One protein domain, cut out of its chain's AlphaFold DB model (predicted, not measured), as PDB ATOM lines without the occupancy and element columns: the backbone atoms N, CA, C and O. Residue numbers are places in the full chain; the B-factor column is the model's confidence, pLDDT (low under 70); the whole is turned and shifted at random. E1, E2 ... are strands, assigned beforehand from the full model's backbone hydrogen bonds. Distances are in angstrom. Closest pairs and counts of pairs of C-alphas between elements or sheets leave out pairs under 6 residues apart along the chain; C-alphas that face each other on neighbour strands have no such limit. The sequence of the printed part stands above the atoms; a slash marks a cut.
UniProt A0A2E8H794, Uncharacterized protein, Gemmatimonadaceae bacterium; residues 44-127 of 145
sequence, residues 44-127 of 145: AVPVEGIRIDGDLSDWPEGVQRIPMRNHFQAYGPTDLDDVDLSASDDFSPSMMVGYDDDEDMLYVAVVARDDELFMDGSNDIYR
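What this domain is: This is residues 44 to 127 of the 145 residues of an uncharacterized protein of Gemmatimonadaceae bacterium (UniProt A0A2E8H794). This domain has little regular structure: one long hairpin of two antiparallel strands, E1 then E2, with a long loop stretch, residues 44 to 91, tied by short pairings to E1. Residues 114 to 127 lead away from the end of E2. The printed part has 84 residues, no named helix, and 18 residues in named strands, class all strand. It is loose, with a radius of gyration of the C-alphas of 15.4 A, and spans 42 by 30 by 21 A.

Where its parts are: Start at C-alpha 44, (132.194, 154.822, 187.860). Find E1, residues 92 to 100, 27.3 A long, from C-alpha 92 at (126.371, 145.773, 205.943). E2, residues 105 to 113, runs 25.9 A to C-alpha 113 at (127.496, 140.835, 204.714).

How they stand to each other: Residues 45 to 46 pair parallel with 98 to 99 of E1, and 66 to 67 antiparallel with 94 to 95. The hairpin's directions differ by 165 degrees; look for N 94 and O 111, 2.8 A, within hydrogen-bond range.

The domain as a whole: The C-alphas farthest apart, Asp 79 and Asp 102, are 43.0 A apart. The link from E1 to E2 is tight. The printed part has no cut, and no printed residue is under 70 in pLDDT.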
ATOM      1  N   ALA A  44     131.610 156.014 188.452       90.19
ATOM      2  CA  ALA A  44     132.194 154.822 187.860       90.19
ATOM      3  C   ALA A  44     133.649 155.112 187.469       90.19
ATOM      4  O   ALA A  44     133.942 156.160 186.884       90.19
ATOM      5  N   VAL A  45     134.556 154.197 187.803       91.81
ATOM      6  CA  VAL A  45     135.973 154.298 187.427       91.81
ATOM      7  C   VAL A  45     136.267 153.436 186.198       91.81
ATOM      8  O   VAL A  45     135.606 152.415 186.025       91.81
ATOM      9  N   PRO A  46     137.248 153.791 185.354       94.50
ATOM     10  CA  PRO A  46     137.682 152.899 184.284       94.50
ATOM     11  C   PRO A  46     138.183 151.571 184.865       94.50
ATOM     12  O   PRO A  46     138.983 151.575 185.808       94.50
ATOM     13  N   VAL A  47     137.728 150.459 184.301       95.69
ATOM     14  CA  VAL A  47     138.188 149.097 184.603       95.69
ATOM     15  C   VAL A  47     138.505 148.371 183.297       95.69
ATOM     16  O   VAL A  47     138.082 148.812 182.235       95.69
ATOM     17  N   GLU A  48     139.268 147.285 183.379       95.00
ATOM     18  CA  GLU A  48     139.611 146.440 182.230       95.00
ATOM     19  C   GLU A  48     139.692 144.983 182.700       95.00
ATOM     20  O   GLU A  48     140.222 144.703 183.780       95.00
ATOM     21  N   GLY A  49     139.193 144.048 181.888       94.94
ATOM     22  CA  GLY A  49     139.388 142.613 182.116       94.94
ATOM     23  C   GLY A  49     138.615 142.025 183.302       94.94
ATOM     24  O   GLY A  49     139.028 140.987 183.830       94.94
ATOM     25  N   ILE A  50     137.510 142.664 183.700       96.44
ATOM     26  CA  ILE A  50     136.632 142.197 184.780       96.44
ATOM     27  C   ILE A  50     135.879 140.928 184.358       96.44
ATOM     28  O   ILE A  50     135.276 140.857 183.284       96.44
ATOM     29  N   ARG A  51     135.863 139.919 185.229       96.44
ATOM     30  CA  ARG A  51     135.100 138.678 185.083       96.44
ATOM     31  C   ARG A  51     133.886 138.699 186.005       96.44
ATOM     32  O   ARG A  51     133.968 139.002 187.186       96.44
ATOM     33  N   ILE A  52     132.728 138.316 185.469       95.31
ATOM     34  CA  ILE A  52     131.490 138.191 186.251       95.31
ATOM     35  C   ILE A  52     131.439 136.788 186.872       95.31
ATOM     36  O   ILE A  52     130.720 135.909 186.393       95.31
ATOM     37  N   ASP A  53     132.248 136.557 187.904       96.50
ATOM     38  CA  ASP A  53     132.337 135.266 188.608       96.50
ATOM     39  C   ASP A  53     132.206 135.375 190.140       96.50
ATOM     40  O   ASP A  53     132.163 134.354 190.830       96.50
ATOM     41  N   GLY A  54     132.065 136.595 190.665       93.81
ATOM     42  CA  GLY A  54     131.924 136.870 192.096       93.81
ATOM     43  C   GLY A  54     133.253 136.979 192.847       93.81
ATOM     44  O   GLY A  54     133.236 137.285 194.042       93.81
ATOM     45  N   ASP A  55     134.391 136.770 192.180       95.44
ATOM     46  CA  ASP A  55     135.692 137.198 192.685       95.44
ATOM     47  C   ASP A  55     135.875 138.697 192.395       95.44
ATOM     48  O   ASP A  55     135.405 139.213 191.388       95.44
ATOM     49  N   LEU A  56     136.522 139.413 193.311       95.12
ATOM     50  CA  LEU A  56     136.809 140.845 193.174       95.12
ATOM     51  C   LEU A  56     138.307 141.115 192.997       95.12
ATOM     52  O   LEU A  56     138.744 142.257 193.125       95.12
ATOM     53  N   SER A  57     139.110 140.069 192.782       95.50
ATOM     54  CA  SER A  57     140.568 140.163 192.651       95.50
ATOM     55  C   SER A  57     141.041 140.846 191.362       95.50
ATOM     56  O   SER A  57     142.193 141.273 191.280       95.50
ATOM     57  N   ASP A  58     140.161 140.958 190.375       95.38
ATOM     58  CA  ASP A  58     140.349 141.642 189.097       95.38
ATOM     59  C   ASP A  58     140.033 143.148 189.151       95.38
ATOM     60  O   ASP A  58     140.462 143.896 188.273       95.38
ATOM     61  N   TRP A  59     139.342 143.619 190.193       95.19
ATOM     62  CA  TRP A  59     139.108 145.047 190.396       95.19
ATOM     63  C   TRP A  59     140.420 145.787 190.700       95.19
ATOM     64  O   TRP A  59     141.244 145.289 191.473       95.19
ATOM     65  N   PRO A  60     140.616 147.012 190.169       93.19
ATOM     66  CA  PRO A  60     141.815 147.788 190.459       93.19
ATOM     67  C   PRO A  60     142.019 148.028 191.962       93.19
ATOM     68  O   PRO A  60     141.080 148.302 192.717       93.19
ATOM     69  N   GLU A  61     143.274 147.981 192.409       90.19
ATOM     70  CA  GLU A  61     143.602 148.281 193.802       90.19
ATOM     71  C   GLU A  61     143.201 149.719 194.168       90.19
ATOM     72  O   GLU A  61     143.425 150.671 193.420       90.19
ATOM     73  N   GLY A  62     142.628 149.888 195.359       84.75
ATOM     74  CA  GLY A  62     142.244 151.203 195.871       84.75
ATOM     75  C   GLY A  62     140.927 151.755 195.319       84.75
ATOM     76  O   GLY A  62     140.576 152.884 195.669       84.75
ATOM     77  N   VAL A  63     140.173 150.986 194.520       88.94
ATOM     78  CA  VAL A  63     138.782 151.338 194.197       88.94
ATOM     79  C   VAL A  63     137.984 151.471 195.493       88.94
ATOM     80  O   VAL A  63     138.006 150.602 196.367       88.94
ATOM     81  N   GLN A  64     137.300 152.605 195.634       87.38
ATOM     82  CA  GLN A  64     136.519 152.897 196.825       87.38
ATOM     83  C   GLN A  64     135.296 151.978 196.896       87.38
ATOM     84  O   GLN A  64     134.474 151.956 195.981       87.38
ATOM     85  N   ARG A  65     135.135 151.293 198.032       90.44
ATOM     86  CA  ARG A  65     133.871 150.655 198.414       90.44
ATOM     87  C   ARG A  65     132.952 151.691 199.039       90.44
ATOM     88  O   ARG A  65     133.318 152.342 200.019       90.44
ATOM     89  N   ILE A  66     131.771 151.846 198.464       89.69
ATOM     90  CA  ILE A  66     130.801 152.865 198.850       89.69
ATOM     91  C   ILE A  66     129.699 152.178 199.660       89.69
ATOM     92  O   ILE A  66     129.016 151.313 199.112       89.69
ATOM     93  N   PRO A  67     129.521 152.512 200.950       90.19
ATOM     94  CA  PRO A  67     128.501 151.877 201.779       90.19
ATOM     95  C   PRO A  67     127.094 152.263 201.311       90.19
ATOM     96  O   PRO A  67     126.819 153.440 201.047       90.19
ATOM     97  N   MET A  68     126.187 151.289 201.257       86.19
ATOM     98  CA  MET A  68     124.774 151.526 200.959       86.19
ATOM     99  C   MET A  68     124.046 151.814 202.276       86.19
ATOM    100  O   MET A  68     123.772 150.922 203.066       86.19
ATOM    101  N   ARG A  69     123.791 153.099 202.545       81.81
ATOM    102  CA  ARG A  69     123.327 153.590 203.860       81.81
ATOM    103  C   ARG A  69     121.808 153.693 204.017       81.81
ATOM    104  O   ARG A  69     121.342 154.111 205.067       81.81
ATOM    105  N   ASN A  70     121.043 153.418 202.966       73.69
ATOM    106  CA  ASN A  70     119.598 153.607 202.964       73.69
ATOM    107  C   ASN A  70     118.928 152.455 202.213       73.69
ATOM    108  O   ASN A  70     119.356 152.113 201.114       73.69
ATOM    109  N   HIS A  71     117.863 151.912 202.794       73.06
ATOM    110  CA  HIS A  71     117.021 150.868 202.203       73.06
ATOM    111  C   HIS A  71     115.702 151.431 201.625       73.06
ATOM    112  O   HIS A  71     114.851 150.683 201.152       73.06
ATOM    113  N   PHE A  72     115.520 152.759 201.659       70.88
ATOM    114  CA  PHE A  72     114.399 153.537 201.102       70.88
ATOM    115  C   PHE A  72     112.992 153.119 201.561       70.88
ATOM    116  O   PHE A  72     112.013 153.667 201.055       70.88
ATOM    117  N   GLN A  73     112.878 152.177 202.506       75.62
ATOM    118  CA  GLN A  73     111.618 151.586 202.964       75.62
ATOM    119  C   GLN A  73     110.701 151.156 201.805       75.62
ATOM    120  O   GLN A  73     109.475 151.241 201.910       75.62
ATOM    121  N   ALA A  74     111.278 150.687 200.690       72.88
ATOM    122  CA  ALA A  74     110.528 150.326 199.482       72.88
ATOM    123  C   ALA A  74     109.454 149.248 199.747       72.88
ATOM    124  O   ALA A  74     108.423 149.219 199.074       72.88
ATOM    125  N   TYR A  75     109.663 148.425 200.779       76.81
ATOM    126  CA  TYR A  75     108.752 147.362 201.213       76.81
ATOM    127  C   TYR A  75     108.132 147.608 202.601       76.81
ATOM    128  O   TYR A  75     107.519 146.708 203.172       76.81
ATOM    129  N   GLY A  76     108.236 148.833 203.125       82.88
ATOM    130  CA  GLY A  76     107.746 149.216 204.449       82.88
ATOM    131  C   GLY A  76     108.819 149.199 205.549       82.88
ATOM    132  O   GLY A  76     110.006 149.079 205.241       82.88
ATOM    133  N   PRO A  77     108.406 149.381 206.820       84.81
ATOM    134  CA  PRO A  77     109.302 149.360 207.977       84.81
ATOM    135  C   PRO A  77     109.975 148.002 208.169       84.81
ATOM    136  O   PRO A  77     109.331 146.961 208.002       84.81
ATOM    137  N   THR A  78     111.235 148.027 208.583       82.81
ATOM    138  CA  THR A  78     112.060 146.843 208.863       82.81
ATOM    139  C   THR A  78     112.760 146.979 210.215       82.81
ATOM    140  O   THR A  78     112.726 148.035 210.845       82.81
ATOM    141  N   ASP A  79     113.401 145.916 210.683       84.00
ATOM    142  CA  ASP A  79     114.324 145.959 211.825       84.00
ATOM    143  C   ASP A  79     115.646 146.686 211.521       84.00
ATOM    144  O   ASP A  79     116.365 147.052 212.450       84.00
ATOM    145  N   LEU A  80     115.915 146.977 210.245       85.50
ATOM    146  CA  LEU A  80     117.017 147.825 209.786       85.50
ATOM    147  C   LEU A  80     116.700 149.331 209.835       85.50
ATOM    148  O   LEU A  80     117.567 150.155 209.532       85.50
ATOM    149  N   ASP A  81     115.478 149.712 210.217       85.31
ATOM    150  CA  ASP A  81     115.097 151.115 210.368       85.31
ATOM    151  C   ASP A  81     116.012 151.804 211.407       85.31
ATOM    152  O   ASP A  81     116.250 151.285 212.498       85.31
ATOM    153  N   ASP A  82     116.536 152.986 211.066       84.44
ATOM    154  CA  ASP A  82     117.487 153.773 211.875       84.44
ATOM    155  C   ASP A  82     118.850 153.094 212.169       84.44
ATOM    156  O   ASP A  82     119.655 153.628 212.943       84.44
ATOM    157  N   VAL A  83     119.157 151.959 211.529       87.81
ATOM    158  CA  VAL A  83     120.450 151.266 211.663       87.81
ATOM    159  C   VAL A  83     121.514 151.908 210.764       87.81
ATOM    160  O   VAL A  83     121.289 152.192 209.588       87.81
ATOM    161  N   ASP A  84     122.727 152.097 211.298       88.50
ATOM    162  CA  ASP A  84     123.888 152.458 210.477       88.50
ATOM    163  C   ASP A  84     124.384 151.239 209.689       88.50
ATOM    164  O   ASP A  84     125.242 150.478 210.141       88.50
ATOM    165  N   LEU A  85     123.870 151.083 208.470       89.38
ATOM    166  CA  LEU A  85     124.241 149.995 207.561       89.38
ATOM    167  C   LEU A  85     125.727 149.999 207.161       89.38
ATOM    168  O   LEU A  85     126.224 149.004 206.644       89.38
ATOM    169  N   SER A  86     126.476 151.084 207.401       88.12
ATOM    170  CA  SER A  86     127.919 151.095 207.118       88.12
ATOM    171  C   SER A  86     128.759 150.364 208.168       88.12
ATOM    172  O   SER A  86     129.925 150.060 207.907       88.12
ATOM    173  N   ALA A  87     128.173 150.074 209.332       88.06
ATOM    174  CA  ALA A  87     128.841 149.432 210.460       88.06
ATOM    175  C   ALA A  87     127.983 148.357 211.148       88.06
ATOM    176  O   ALA A  87     128.374 147.856 212.200       88.06
ATOM    177  N   SER A  88     126.815 148.027 210.592       90.06
ATOM    178  CA  SER A  88     125.902 147.056 211.184       90.06
ATOM    179  C   SER A  88     126.500 145.651 211.206       90.06
ATOM    180  O   SER A  88     127.035 145.151 210.207       90.06
ATOM    181  N   ASP A  89     126.350 145.016 212.366       88.31
ATOM    182  CA  ASP A  89     126.709 143.625 212.591       88.31
ATOM    183  C   ASP A  89     125.641 142.645 212.089       88.31
ATOM    184  O   ASP A  89     125.849 141.451 212.218       88.31
ATOM    185  N   ASP A  90     124.527 143.112 211.542       87.19
ATOM    186  CA  ASP A  90     123.490 142.257 210.961       87.19
ATOM    187  C   ASP A  90     123.626 142.286 209.433       87.19
ATOM    188  O   ASP A  90     124.136 141.354 208.815       87.19
ATOM    189  N   PHE A  91     123.383 143.464 208.850       91.62
ATOM    190  CA  PHE A  91     123.452 143.703 207.413       91.62
ATOM    191  C   PHE A  91     124.324 144.919 207.065       91.62
ATOM    192  O   PHE A  91     123.976 146.057 207.393       91.62
ATOM    193  N   SER A  92     125.448 144.701 206.372       93.12
ATOM    194  CA  SER A  92     126.371 145.773 205.943       93.12
ATOM    195  C   SER A  92     126.746 145.702 204.452       93.12
ATOM    196  O   SER A  92     127.768 145.119 204.074       93.12
ATOM    197  N   PRO A  93     125.927 146.310 203.572       93.12
ATOM    198  CA  PRO A  93     126.168 146.359 202.134       93.12
ATOM    199  C   PRO A  93     127.113 147.487 201.695       93.12
ATOM    200  O   PRO A  93     127.066 148.630 202.164       93.12
ATOM    201  N   SER A  94     127.933 147.191 200.690       92.75
ATOM    202  CA  SER A  94     128.743 148.173 199.969       92.75
ATOM    203  C   SER A  94     128.834 147.840 198.484       92.75
ATOM    204  O   SER A  94     128.699 146.682 198.092       92.75
ATOM    205  N   MET A  95     129.093 148.852 197.660       93.25
ATOM    206  CA  MET A  95     129.224 148.692 196.216       93.25
ATOM    207  C   MET A  95     130.503 149.313 195.655       93.25
ATOM    208  O   MET A  95     131.074 150.239 196.237       93.25
ATOM    209  N   MET A  96     130.916 148.823 194.491       93.81
ATOM    210  CA  MET A  96     131.920 149.427 193.615       93.81
ATOM    211  C   MET A  96     131.332 149.516 192.208       93.81
ATOM    212  O   MET A  96     130.577 148.637 191.792       93.81
ATOM    213  N   VAL A  97     131.671 150.582 191.485       93.81
ATOM    214  CA  VAL A  97     131.157 150.819 190.133       93.81
ATOM    215  C   VAL A  97     132.327 151.092 189.202       93.81
ATOM    216  O   VAL A  97     133.150 151.968 189.474       93.81
ATOM    217  N   GLY A  98     132.390 150.338 188.113       93.62
ATOM    218  CA  GLY A  98     133.404 150.461 187.078       93.62
ATOM    219  C   GLY A  98     132.771 150.515 185.697       93.62
ATOM    220  O   GLY A  98     131.632 150.086 185.526       93.62
ATOM    221  N   TYR A  99     133.487 151.039 184.712       95.44
ATOM    222  CA  TYR A  99     133.078 150.977 183.313       95.44
ATOM    223  C   TYR A  99     134.259 150.594 182.422       95.44
ATOM    224  O   TYR A  99     135.399 150.953 182.721       95.44
ATOM    225  N   ASP A 100     133.968 149.884 181.340       94.81
ATOM    226  CA  ASP A 100     134.920 149.557 180.280       94.81
ATOM    227  C   ASP A 100     134.340 150.068 178.953       94.81
ATOM    228  O   ASP A 100     133.282 149.613 178.509       94.81
ATOM    229  N   ASP A 101     135.002 151.066 178.361       91.25
ATOM    230  CA  ASP A 101     134.571 151.687 177.101       91.25
ATOM    231  C   ASP A 101     134.778 150.757 175.895       91.25
ATOM    232  O   ASP A 101     134.049 150.866 174.906       91.25
ATOM    233  N   ASP A 102     135.765 149.858 175.955       93.62
ATOM    234  CA  ASP A 102     136.077 148.939 174.859       93.62
ATOM    235  C   ASP A 102     135.080 147.767 174.833       93.62
ATOM    236  O   ASP A 102     134.727 147.277 173.753       93.62
ATOM    237  N   GLU A 103     134.586 147.352 176.004       92.50
ATOM    238  CA  GLU A 103     133.542 146.326 176.139       92.50
ATOM    239  C   GLU A 103     132.100 146.885 176.116       92.50
ATOM    240  O   GLU A 103     131.161 146.098 175.986       92.50
ATOM    241  N   ASP A 104     131.909 148.212 176.176       90.94
ATOM    242  CA  ASP A 104     130.601 148.897 176.317       90.94
ATOM    243  C   ASP A 104     129.815 148.404 177.548       90.94
ATOM    244  O   ASP A 104     128.620 148.093 177.493       90.94
ATOM    245  N   MET A 105     130.516 148.287 178.680       93.19
ATOM    246  CA  MET A 105     129.999 147.660 179.897       93.19
ATOM    247  C   MET A 105     130.080 148.581 181.117       93.19
ATOM    248  O   MET A 105     131.095 149.220 181.386       93.19
ATOM    249  N   LEU A 106     129.006 148.573 181.915       92.69
ATOM    250  CA  LEU A 106     128.986 149.084 183.285       92.69
ATOM    251  C   LEU A 106     129.026 147.894 184.251       92.69
ATOM    252  O   LEU A 106     128.119 147.061 184.255       92.69
ATOM    253  N   TYR A 107     130.044 147.847 185.100       95.06
ATOM    254  CA  TYR A 107     130.206 146.832 186.134       95.06
ATOM    255  C   TYR A 107     129.754 147.388 187.478       95.06
ATOM    256  O   TYR A 107     130.188 148.457 187.913       95.06
ATOM    257  N   VAL A 108     128.906 146.626 188.163       94.69
ATOM    258  CA  VAL A 108     128.476 146.914 189.529       94.69
ATOM    259  C   VAL A 108     128.788 145.690 190.373       94.69
ATOM    260  O   VAL A 108     128.185 144.635 190.188       94.69
ATOM    261  N   ALA A 109     129.738 145.830 191.293       95.75
ATOM    262  CA  ALA A 109     130.002 144.822 192.307       95.75
ATOM    263  C   ALA A 109     129.317 145.235 193.604       95.75
ATOM    264  O   ALA A 109     129.498 146.364 194.064       95.75
ATOM    265  N   VAL A 110     128.571 144.315 194.211       94.50
ATOM    266  CA  VAL A 110     127.975 144.503 195.535       94.50
ATOM    267  C   VAL A 110     128.511 143.436 196.471       94.50
ATOM    268  O   VAL A 110     128.513 142.251 196.150       94.50
ATOM    269  N   VAL A 111     128.976 143.879 197.633       94.12
ATOM    270  CA  VAL A 111     129.374 143.020 198.744       94.12
ATOM    271  C   VAL A 111     128.410 143.302 199.879       94.12
ATOM    272  O   VAL A 111     128.423 144.400 200.434       94.12
ATOM    273  N   ALA A 112     127.592 142.313 200.208       93.00
ATOM    274  CA  ALA A 112     126.705 142.345 201.354       93.00
ATOM    275  C   ALA A 112     127.168 141.290 202.353       93.00
ATOM    276  O   ALA A 112     127.237 140.104 202.025       93.00
ATOM    277  N   ARG A 113     127.522 141.731 203.561       93.19
ATOM    278  CA  ARG A 113     127.496 140.835 204.714       93.19
ATOM    279  C   ARG A 113     126.057 140.800 205.195       93.19
ATOM    280  O   ARG A 113     125.503 141.861 205.470       93.19
ATOM    281  N   ASP A 114     125.538 139.595 205.335       91.12
ATOM    282  CA  ASP A 114     124.303 139.276 206.042       91.12
ATOM    283  C   ASP A 114     124.580 138.068 206.952       91.12
ATOM    284  O   ASP A 114     125.434 137.233 206.616       91.12
ATOM    285  N   ASP A 115     123.940 138.002 208.115       90.06
ATOM    286  CA  ASP A 115     124.061 136.867 209.036       90.06
ATOM    287  C   ASP A 115     123.176 135.690 208.636       90.06
ATOM    288  O   ASP A 115     123.506 134.533 208.939       90.06
ATOM    289  N   GLU A 116     122.094 135.966 207.915       88.38
ATOM    290  CA  GLU A 116     121.179 134.953 207.414       88.38
ATOM    291  C   GLU A 116     121.052 135.058 205.890       88.38
ATOM    292  O   GLU A 116     121.318 136.087 205.287       88.38
ATOM    293  N   LEU A 117     120.731 133.932 205.249       88.81
ATOM    294  CA  LEU A 117     120.467 133.882 203.815       88.81
ATOM    295  C   LEU A 117     119.045 133.365 203.603       88.81
ATOM    296  O   LEU A 117     118.785 132.163 203.737       88.81
ATOM    297  N   PHE A 118     118.132 134.254 203.240       87.50
ATOM    298  CA  PHE A 118     116.736 133.960 202.951       87.50
ATOM    299  C   PHE A 118     116.512 133.785 201.450       87.50
ATOM    300  O   PHE A 118     116.316 134.736 200.703       87.50
ATOM    301  N   MET A 119     116.477 132.532 200.993       86.19
ATOM    302  CA  MET A 119     116.198 132.195 199.582       86.19
ATOM    303  C   MET A 119     114.911 131.379 199.390       86.19
ATOM    304  O   MET A 119     114.522 131.072 198.259       86.19
ATOM    305  N   ASP A 120     114.231 131.030 200.482       80.25
ATOM    306  CA  ASP A 120     113.043 130.181 200.473       80.25
ATOM    307  C   ASP A 120     111.749 130.967 200.185       80.25
ATOM    308  O   ASP A 120     111.634 132.163 200.433       80.25
ATOM    309  N   GLY A 121     110.728 130.273 199.671       75.12
ATOM    310  CA  GLY A 121     109.413 130.851 199.359       75.12
ATOM    311  C   GLY A 121     109.199 131.118 197.868       75.12
ATOM    312  O   GLY A 121     110.109 130.975 197.062       75.12
ATOM    313  N   SER A 122     107.967 131.442 197.467       75.00
ATOM    314  CA  SER A 122     107.593 131.668 196.056       75.00
ATOM    315  C   SER A 122     107.464 133.144 195.676       75.00
ATOM    316  O   SER A 122     107.010 133.439 194.574       75.00
ATOM    317  N   ASN A 123     107.759 134.058 196.602       78.44
ATOM    318  CA  ASN A 123     107.644 135.492 196.384       78.44
ATOM    319  C   ASN A 123     109.038 136.116 196.421       78.44
ATOM    320  O   ASN A 123     109.670 136.130 197.475       78.44
ATOM    321  N   ASP A 124     109.496 136.611 195.276       74.19
ATOM    322  CA  ASP A 124     110.876 137.058 195.091       74.19
ATOM    323  C   ASP A 124     111.221 138.303 195.927       74.19
ATOM    324  O   ASP A 124     112.378 138.482 196.277       74.19
ATOM    325  N   ILE A 125     110.229 139.109 196.335       75.62
ATOM    326  CA  ILE A 125     110.449 140.309 197.173       75.62
ATOM    327  C   ILE A 125     110.811 139.994 198.634       75.62
ATOM    328  O   ILE A 125     111.139 140.904 199.384       75.62
ATOM    329  N   TYR A 126     110.663 138.737 199.064       76.81
ATOM    330  CA  TYR A 126     111.015 138.291 200.420       76.81
ATOM    331  C   TYR A 126     112.292 137.449 200.440       76.81
ATOM    332  O   TYR A 126     112.549 136.760 201.425       76.81
ATOM    333  N   ARG A 127     113.042 137.449 199.337       85.50
ATOM    334  CA  ARG A 127     114.348 136.807 199.257       85.50
ATOM    335  C   ARG A 127     115.439 137.857 199.311       85.50
ATOM    336  O   ARG A 127     115.240 138.972 198.823       85.50
TER     337      ARG A 127